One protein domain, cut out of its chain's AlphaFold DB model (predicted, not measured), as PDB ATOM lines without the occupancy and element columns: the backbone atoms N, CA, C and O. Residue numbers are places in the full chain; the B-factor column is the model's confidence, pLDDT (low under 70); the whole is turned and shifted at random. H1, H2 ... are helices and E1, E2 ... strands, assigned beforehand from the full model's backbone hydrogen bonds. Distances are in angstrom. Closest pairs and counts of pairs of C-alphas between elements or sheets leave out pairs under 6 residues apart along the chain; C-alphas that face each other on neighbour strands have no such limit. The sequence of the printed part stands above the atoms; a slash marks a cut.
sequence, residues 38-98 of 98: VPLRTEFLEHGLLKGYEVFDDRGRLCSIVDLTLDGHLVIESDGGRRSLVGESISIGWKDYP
ATOM      1  N   VAL A  38     -14.246  -1.264  31.359       95.06
ATOM      2  CA  VAL A  38     -13.683  -2.391  32.123       95.06
ATOM      3  C   VAL A  38     -14.490  -3.690  31.973       95.06
ATOM      4  O   VAL A  38     -13.858  -4.716  31.716       95.06
ATOM      5  N   PRO A  39     -15.836  -3.699  32.067       94.12
ATOM      6  CA  PRO A  39     -16.604  -4.931  31.885       94.12
ATOM      7  C   PRO A  39     -16.443  -5.526  30.481       94.12
ATOM      8  O   PRO A  39     -16.216  -6.726  30.349       94.12
ATOM      9  N   LEU A  40     -16.464  -4.682  29.441       92.19
ATOM     10  CA  LEU A  40     -16.281  -5.107  28.049       92.19
ATOM     11  C   LEU A  40     -14.882  -5.691  27.830       92.19
ATOM     12  O   LEU A  40     -14.725  -6.713  27.164       92.19
ATOM     13  N   ARG A  41     -13.856  -5.066  28.422       91.44
ATOM     14  CA  ARG A  41     -12.481  -5.575  28.394       91.44
ATOM     15  C   ARG A  41     -12.388  -6.961  29.025       91.44
ATOM     16  O   ARG A  41     -11.727  -7.825  28.458       91.44
ATOM     17  N   THR A  42     -13.001  -7.168  30.189       91.75
ATOM     18  CA  THR A  42     -12.991  -8.472  30.871       91.75
ATOM     19  C   THR A  42     -13.632  -9.541  29.994       91.75
ATOM     20  O   THR A  42     -12.980 -10.541  29.704       91.75
ATOM     21  N   GLU A  43     -14.834  -9.278  29.476       91.12
ATOM     22  CA  GLU A  43     -15.546 -10.204  28.588       91.12
ATOM     23  C   GLU A  43     -14.712 -10.552  27.342       91.12
ATOM     24  O   GLU A  43     -14.543 -11.717  26.974       91.12
ATOM     25  N   PHE A  44     -14.106  -9.538  26.712       88.12
ATOM     26  CA  PHE A  44     -13.250  -9.732  25.546       88.12
ATOM     27  C   PHE A  44     -11.997 -10.560  25.868       88.12
ATOM     28  O   PHE A  44     -11.609 -11.429  25.086       88.12
ATOM     29  N   LEU A  45     -11.353 -10.334  27.014       87.00
ATOM     30  CA  LEU A  45     -10.181 -11.112  27.425       87.00
ATOM     31  C   LEU A  45     -10.539 -12.555  27.790       87.00
ATOM     32  O   LEU A  45      -9.723 -13.462  27.591       87.00
ATOM     33  N   GLU A  46     -11.739 -12.798  28.308       87.50
ATOM     34  CA  GLU A  46     -12.222 -14.136  28.640       87.50
ATOM     35  C   GLU A  46     -12.569 -14.930  27.377       87.50
ATOM     36  O   GLU A  46     -12.032 -16.034  27.197       87.50
ATOM     37  N   HIS A  47     -13.341 -14.331  26.465       84.44
ATOM     38  CA  HIS A  47     -13.989 -15.027  25.347       84.44
ATOM     39  C   HIS A  47     -13.530 -14.603  23.946       84.44
ATOM     40  O   HIS A  47     -13.574 -15.411  23.019       84.44
ATOM     41  N   GLY A  48     -13.107 -13.351  23.768       71.25
ATOM     42  CA  GLY A  48     -12.814 -12.747  22.461       71.25
ATOM     43  C   GLY A  48     -11.394 -12.975  21.943       71.25
ATOM     44  O   GLY A  48     -11.124 -12.785  20.756       71.25
ATOM     45  N   LEU A  49     -10.471 -13.397  22.806       70.25
ATOM     46  CA  LEU A  49      -9.111 -13.708  22.387       70.25
ATOM     47  C   LEU A  49      -9.093 -14.966  21.511       70.25
ATOM     48  O   LEU A  49      -9.700 -15.980  21.850       70.25
ATOM     49  N   LEU A  50      -8.304 -14.928  20.434       74.81
ATOM     50  CA  LEU A  50      -7.990 -16.059  19.547       74.81
ATOM     51  C   LEU A  50      -7.112 -17.118  20.253       74.81
ATOM     52  O   LEU A  50      -6.140 -17.626  19.691       74.81
ATOM     53  N   LYS A  51      -7.424 -17.429  21.516       68.12
ATOM     54  CA  LYS A  51      -6.713 -18.390  22.359       68.12
ATOM     55  C   LYS A  51      -6.666 -19.731  21.634       68.12
ATOM     56  O   LYS A  51      -7.697 -20.274  21.249       68.12
ATOM     57  N   GLY A  52      -5.457 -20.259  21.469       73.88
ATOM     58  CA  GLY A  52      -5.221 -21.544  20.808       73.88
ATOM     59  C   GLY A  52      -4.986 -21.474  19.297       73.88
ATOM     60  O   GLY A  52      -4.723 -22.516  18.707       73.88
ATOM     61  N   TYR A  53      -5.023 -20.291  18.677       83.31
ATOM     62  CA  TYR A  53      -4.618 -20.107  17.280       83.31
ATOM     63  C   TYR A  53      -3.222 -19.482  17.171       83.31
ATOM     64  O   TYR A  53      -2.837 -18.658  18.000       83.31
ATOM     65  N   GLU A  54      -2.479 -19.837  16.117       87.56
ATOM     66  CA  GLU A  54      -1.295 -19.075  15.703       87.56
ATOM     67  C   GLU A  54      -1.754 -17.746  15.088       87.56
ATOM     68  O   GLU A  54      -2.386 -17.732  14.025       87.56
ATOM     69  N   VAL A  55      -1.456 -16.641  15.774       90.19
ATOM     70  CA  VAL A  55      -1.828 -15.288  15.346       90.19
ATOM     71  C   VAL A  55      -0.617 -14.590  14.740       90.19
ATOM     72  O   VAL A  55       0.476 -14.623  15.301       90.19
ATOM     73  N   PHE A  56      -0.811 -13.929  13.606       90.81
ATOM     74  CA  PHE A  56       0.217 -13.154  12.922       90.81
ATOM     75  C   PHE A  56      -0.173 -11.679  12.876       90.81
ATOM     76  O   PHE A  56      -1.351 -11.351  12.702       90.81
ATOM     77  N   ASP A  57       0.815 -10.798  13.023       90.12
ATOM     78  CA  ASP A  57       0.631  -9.359  12.848       90.12
ATOM     79  C   ASP A  57       0.479  -8.973  11.366       90.12
ATOM     80  O   ASP A  57       0.615  -9.794  10.456       90.12
ATOM     81  N   ASP A  58       0.239  -7.688  11.123       87.62
ATOM     82  CA  ASP A  58       0.126  -7.054   9.806       87.62
ATOM     83  C   ASP A  58       1.368  -7.212   8.906       87.62
ATOM     84  O   ASP A  58       1.320  -6.905   7.715       87.62
ATOM     85  N   ARG A  59       2.483  -7.702   9.455       87.00
ATOM     86  CA  ARG A  59       3.740  -7.979   8.747       87.00
ATOM     87  C   ARG A  59       4.014  -9.476   8.613       87.00
ATOM     88  O   ARG A  59       5.120  -9.848   8.223       87.00
ATOM     89  N   GLY A  60       3.053 -10.329   8.965       88.31
ATOM     90  CA  GLY A  60       3.196 -11.782   8.919       88.31
ATOM     91  C   GLY A  60       4.111 -12.353  10.002       88.31
ATOM     92  O   GLY A  60       4.580 -13.482   9.872       88.31
ATOM     93  N   ARG A  61       4.396 -11.606  11.074       89.88
ATOM     94  CA  ARG A  61       5.191 -12.105  12.203       89.88
ATOM     95  C   ARG A  61       4.284 -12.767  13.218       89.88
ATOM     96  O   ARG A  61       3.259 -12.199  13.585       89.88
ATOM     97  N   LEU A  62       4.696 -13.933  13.705       91.38
ATOM     98  CA  LEU A  62       3.989 -14.620  14.778       91.38
ATOM     99  C   LEU A  62       3.934 -13.716  16.020       91.38
ATOM    100  O   LEU A  62       4.935 -13.107  16.414       91.38
ATOM    101  N   CYS A  63       2.756 -13.618  16.619       91.25
ATOM    102  CA  CYS A  63       2.523 -12.839  17.820       91.25
ATOM    103  C   CYS A  63       1.452 -13.483  18.703       91.25
ATOM    104  O   CYS A  63       0.614 -14.253  18.241       91.25
ATOM    105  N   SER A  64       1.456 -13.110  19.974       90.00
ATOM    106  CA  SER A  64       0.430 -13.486  20.942       90.00
ATOM    107  C   SER A  64      -0.330 -12.244  21.371       90.00
ATOM    108  O   SER A  64       0.284 -11.219  21.662       90.00
ATOM    109  N   ILE A  65      -1.655 -12.332  21.458       89.25
ATOM    110  CA  ILE A  65      -2.462 -11.287  22.092       89.25
ATOM    111  C   ILE A  65      -2.361 -11.480  23.604       89.25
ATOM    112  O   ILE A  65      -2.757 -12.524  24.119       89.25
ATOM    113  N   VAL A  66      -1.814 -10.491  24.306       89.38
ATOM    114  CA  VAL A  66      -1.521 -10.585  25.745       89.38
ATOM    115  C   VAL A  66      -2.427  -9.708  26.595       89.38
ATOM    116  O   VAL A  66      -2.566  -9.963  27.788       89.38
ATOM    117  N   ASP A  67      -3.018  -8.664  26.013       90.88
ATOM    118  CA  ASP A  67      -3.893  -7.751  26.742       90.88
ATOM    119  C   ASP A  67      -4.759  -6.917  25.788       90.88
ATOM    120  O   ASP A  67      -4.568  -6.917  24.571       90.88
ATOM    121  N   LEU A  68      -5.673  -6.154  26.372       91.88
ATOM    122  CA  LEU A  68      -6.404  -5.057  25.762       91.88
ATOM    123  C   LEU A  68      -6.281  -3.866  26.719       91.88
ATOM    124  O   LEU A  68      -6.559  -4.009  27.909       91.88
ATOM    125  N   THR A  69      -5.821  -2.705  26.262       92.50
ATOM    126  CA  THR A  69      -5.693  -1.532  27.141       92.50
ATOM    127  C   THR A  69      -7.069  -1.009  27.563       92.50
ATOM    128  O   THR A  69      -8.093  -1.376  26.988       92.50
ATOM    129  N   LEU A  70      -7.110  -0.121  28.562       90.81
ATOM    130  CA  LEU A  70      -8.357   0.545  28.970       90.81
ATOM    131  C   LEU A  70      -8.933   1.471  27.888       90.81
ATOM    132  O   LEU A  70     -10.125   1.753  27.919       90.81
ATOM    133  N   ASP A  71      -8.107   1.879  26.926       91.25
ATOM    134  CA  ASP A  71      -8.522   2.663  25.758       91.25
ATOM    135  C   ASP A  71      -8.983   1.775  24.585       91.25
ATOM    136  O   ASP A  71      -9.315   2.281  23.517       91.25
ATOM    137  N   GLY A  72      -8.982   0.446  24.752       89.75
ATOM    138  CA  GLY A  72      -9.407  -0.505  23.719       89.75
ATOM    139  C   GLY A  72      -8.327  -0.895  22.709       89.75
ATOM    140  O   GLY A  72      -8.648  -1.476  21.675       89.75
ATOM    141  N   HIS A  73      -7.049  -0.620  22.984       93.44
ATOM    142  CA  HIS A  73      -5.956  -1.017  22.096       93.44
ATOM    143  C   HIS A  73      -5.520  -2.452  22.358       93.44
ATOM    144  O   HIS A  73      -5.279  -2.843  23.503       93.44
ATOM    145  N   LEU A  74      -5.354  -3.235  21.296       91.88
ATOM    146  CA  LEU A  74      -4.919  -4.617  21.422       91.88
ATOM    147  C   LEU A  74      -3.429  -4.664  21.746       91.88
ATOM    148  O   LEU A  74      -2.616  -4.084  21.035       91.88
ATOM    149  N   VAL A  75      -3.039  -5.376  22.794       92.88
ATOM    150  CA  VAL A  75      -1.633  -5.511  23.158       92.88
ATOM    151  C   VAL A  75      -1.133  -6.868  22.707       92.88
ATOM    152  O   VAL A  75      -1.662  -7.903  23.115       92.88
ATOM    153  N   ILE A  76      -0.089  -6.854  21.885       92.56
ATOM    154  CA  ILE A  76       0.533  -8.060  21.351       92.56
ATOM    155  C   ILE A  76       1.992  -8.175  21.780       92.56
ATOM    156  O   ILE A  76       2.678  -7.174  22.005       92.56
ATOM    157  N   GLU A  77       2.477  -9.405  21.850       92.56
ATOM    158  CA  GLU A  77       3.879  -9.746  22.066       92.56
ATOM    159  C   GLU A  77       4.404 -10.551  20.876       92.56
ATOM    160  O   GLU A  77       3.722 -11.429  20.355       92.56
ATOM    161  N   SER A  78       5.602 -10.209  20.412       91.12
ATOM    162  CA  SER A  78       6.286 -10.838  19.276       91.12
ATOM    163  C   SER A  78       7.796 -10.781  19.509       91.12
ATOM    164  O   SER A  78       8.240 -10.094  20.429       91.12
ATOM    165  N   ASP A  79       8.597 -11.385  18.632       87.94
ATOM    166  CA  ASP A  79      10.069 -11.303  18.700       87.94
ATOM    167  C   ASP A  79      10.598  -9.856  18.684       87.94
ATOM    168  O   ASP A  79      11.668  -9.559  19.208       87.94
ATOM    169  N   GLY A  80       9.829  -8.925  18.104       85.12
ATOM    170  CA  GLY A  80      10.133  -7.491  18.101       85.12
ATOM    171  C   GLY A  80       9.759  -6.752  19.391       85.12
ATOM    172  O   GLY A  80       9.872  -5.528  19.431       85.12
ATOM    173  N   GLY A  81       9.280  -7.464  20.411       92.56
ATOM    174  CA  GLY A  81       8.806  -6.919  21.676       92.56
ATOM    175  C   GLY A  81       7.295  -6.685  21.733       92.56
ATOM    176  O   GLY A  81       6.529  -7.053  20.830       92.56
ATOM    177  N   ARG A  82       6.877  -6.068  22.843       94.75
ATOM    178  CA  ARG A  82       5.480  -5.765  23.165       94.75
ATOM    179  C   ARG A  82       5.020  -4.486  22.468       94.75
ATOM    180  O   ARG A  82       5.712  -3.471  22.513       94.75
ATOM    181  N   ARG A  83       3.844  -4.525  21.843       93.75
ATOM    182  CA  ARG A  83       3.246  -3.394  21.115       93.75
ATOM    183  C   ARG A  83       1.766  -3.247  21.435       93.75
ATOM    184  O   ARG A  83       1.101  -4.232  21.731       93.75
ATOM    185  N   SER A  84       1.276  -2.017  21.336       94.88
ATOM    186  CA  SER A  84      -0.144  -1.674  21.409       94.88
ATOM    187  C   SER A  84      -0.626  -1.325  20.004       94.88
ATOM    188  O   SER A  84      -0.049  -0.438  19.380       94.88
ATOM    189  N   LEU A  85      -1.642  -2.028  19.520       92.44
ATOM    190  CA  LEU A  85      -2.270  -1.840  18.220       92.44
ATOM    191  C   LEU A  85      -3.527  -0.988  18.393       92.44
ATOM    192  O   LEU A  85      -4.401  -1.323  19.194       92.44
ATOM    193  N   VAL A  86      -3.602   0.111  17.653       91.06
ATOM    194  CA  VAL A  86      -4.722   1.065  17.693       91.06
ATOM    195  C   VAL A  86      -5.729   0.771  16.577       91.06
ATOM    196  O   VAL A  86      -6.915   1.046  16.727       91.06
ATOM    197  N   GLY A  87      -5.279   0.185  15.464       85.94
ATOM    198  CA  GLY A  87      -6.139  -0.130  14.317       85.94
ATOM    199  C   GLY A  87      -5.522  -1.094  13.303       85.94
ATOM    200  O   GLY A  87      -6.031  -1.240  12.194       85.94
ATOM    201  N   GLU A  88      -4.402  -1.720  13.650       90.19
ATOM    202  CA  GLU A  88      -3.715  -2.688  12.811       90.19
ATOM    203  C   GLU A  88      -4.464  -4.024  12.750       90.19
ATOM    204  O   GLU A  88      -5.253  -4.381  13.625       90.19
ATOM    205  N   SER A  89      -4.195  -4.784  11.691       87.50
ATOM    206  CA  SER A  89      -4.795  -6.102  11.492       87.50
ATOM    207  C   SER A  89      -3.975  -7.200  12.164       87.50
ATOM    208  O   SER A  89      -2.747  -7.162  12.181       87.50
ATOM    209  N   ILE A  90      -4.679  -8.217  12.652       89.38
ATOM    210  CA  ILE A  90      -4.118  -9.507  13.049       89.38
ATOM    211  C   ILE A  90      -4.842 -10.615  12.290       89.38
ATOM    212  O   ILE A  90      -5.996 -10.454  11.889       89.38
ATOM    213  N   SER A  91      -4.177 -11.745  12.085       87.56
ATOM    214  CA  SER A  91      -4.730 -12.850  11.304       87.56
ATOM    215  C   SER A  91      -4.425 -14.206  11.922       87.56
ATOM    216  O   SER A  91      -3.427 -14.381  12.614       87.56
ATOM    217  N   ILE A  92      -5.282 -15.181  11.627       84.06
ATOM    218  CA  ILE A  92      -5.008 -16.601  11.842       84.06
ATOM    219  C   ILE A  92      -4.653 -17.221  10.488       84.06
ATOM    220  O   ILE A  92      -5.427 -17.112   9.538       84.06
ATOM    221  N   GLY A  93      -3.477 -17.846  10.375       66.44
ATOM    222  CA  GLY A  93      -3.103 -18.624   9.185       66.44
ATOM    223  C   GLY A  93      -2.551 -17.855   7.974       66.44
ATOM    224  O   GLY A  93      -2.689 -18.332   6.852       66.44
ATOM    225  N   TRP A  94      -1.877 -16.711   8.149       59.19
ATOM    226  CA  TRP A  94      -1.187 -16.000   7.046       59.19
ATOM    227  C   TRP A  94       0.027 -16.724   6.444       59.19
ATOM    228  O   TRP A  94       0.647 -16.209   5.518       59.19
ATOM    229  N   LYS A  95       0.359 -17.929   6.919       52.25
ATOM    230  CA  LYS A  95       1.520 -18.700   6.454       52.25
ATOM    231  C   LYS A  95       1.485 -19.036   4.952       52.25
ATOM    232  O   LYS A  95       2.536 -19.333   4.397       52.25
ATOM    233  N   ASP A  96       0.316 -18.929   4.309       47.66
ATOM    234  CA  ASP A  96       0.075 -19.401   2.940       47.66
ATOM    235  C   ASP A  96      -0.444 -18.327   1.957       47.66
ATOM    236  O   ASP A  96      -0.925 -18.682   0.879       47.66
ATOM    237  N   TYR A  97      -0.381 -17.029   2.283       40.22
ATOM    238  CA  TYR A  97      -0.717 -15.982   1.304       40.22
ATOM    239  C   TYR A  97       0.548 -15.542   0.538       40.22
ATOM    240  O   TYR A  97       1.458 -15.008   1.173       40.22
ATOM    241  N   PRO A  98       0.650 -15.804  -0.783       45.72
ATOM    242  CA  PRO A  98       1.770 -15.350  -1.608       45.72
ATOM    243  C   PRO A  98       1.799 -13.828  -1.793       45.72
ATOM    244  O   PRO A  98       0.721 -13.191  -1.724       45.72
TER     245      PRO A  98
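Overview. This is residues 38 to 98 of the 98 residues of an uncharacterized protein of Deltaproteobacteria bacterium (UniProt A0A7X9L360). Picture a small, strongly twisted sheet of five strands, with helix H1 at one end of the long axis, where it only grazes the sheet, and the tail of residues 93 to 98 at the other end. The three-strand meander E2 E3 E4, each strand the antiparallel neighbour of the one before, makes one part of the sheet, and the short antiparallel pair E1 and E5 makes the other; the two parts meet only at a point, between E1 and E2. You have 61 residues printed, with one named helix and then five named strands along the chain, H1 E1 E2 E3 E4 E5, and the sheet's order is E4 E3 E2 E1 E5. The class is mixed, helices and strands; the whole is compact, with a radius of gyration of the C-alphas of 11.8 A, and its outline is elongated, with spans of 39 by 20 by 18 A.

Along the chain. Find C-alpha 38 at (-13.683, -2.391, 32.123); from there H1, residues 38 to 48, runs 14.2 A to C-alpha 48. Next look for E1 at residues 55 to 57, and then for E2, residues 62 to 68, the longest strand, which runs 17.9 A from C-alpha 62 at (3.989, -14.620, 14.778). E3, residues 74 to 78, is 13.0 A long, and E4, residues 81 to 85, is 12.7 A long. E5, residues 90 to 92, ends at C-alpha 92, at (-5.008, -16.601, 11.842).

Arrangement. Begin with E2 and E3, an antiparallel hairpin at 146 degrees: N 64 and O 77 are 2.8 A apart, and N 75 and O 67 are 2.8 A apart, both within hydrogen-bond range. E3 and E4 form the next hairpin, antiparallel at 155 degrees, where you find N 85 and O 74 within hydrogen-bond range at 2.7 A. On E2's other side, E1 and E2 meet only at a point: C-alphas 56 and 62 face each other at 4.5 A. E1 and E5 are antiparallel at 146 degrees, with N 56 and O 91 within hydrogen-bond range at 2.8 A. The edge strands E4 and E5 are apart. H1 only grazes the sheet, with its residues 41 to 45; the closest C-alphas of H1 and E2 are those of Arg 41 and Leu 68, 6.6 A apart. In H1 every O i to N i+4 pair is within hydrogen-bond range.

Size, cuts and confidence. The two C-alphas farthest apart are those of Pro 39 and Pro 98, at 39.6 A. The printed part has no cut and ends at the chain's last residue. The link from H1 to E1 is short, and the links from E1 to E2, E2 to E3, E3 to E4 and E4 to E5 are tight. The mean pLDDT of the printed part is 84.9; look for values under 70 at residue 51 and residues 93 to 98.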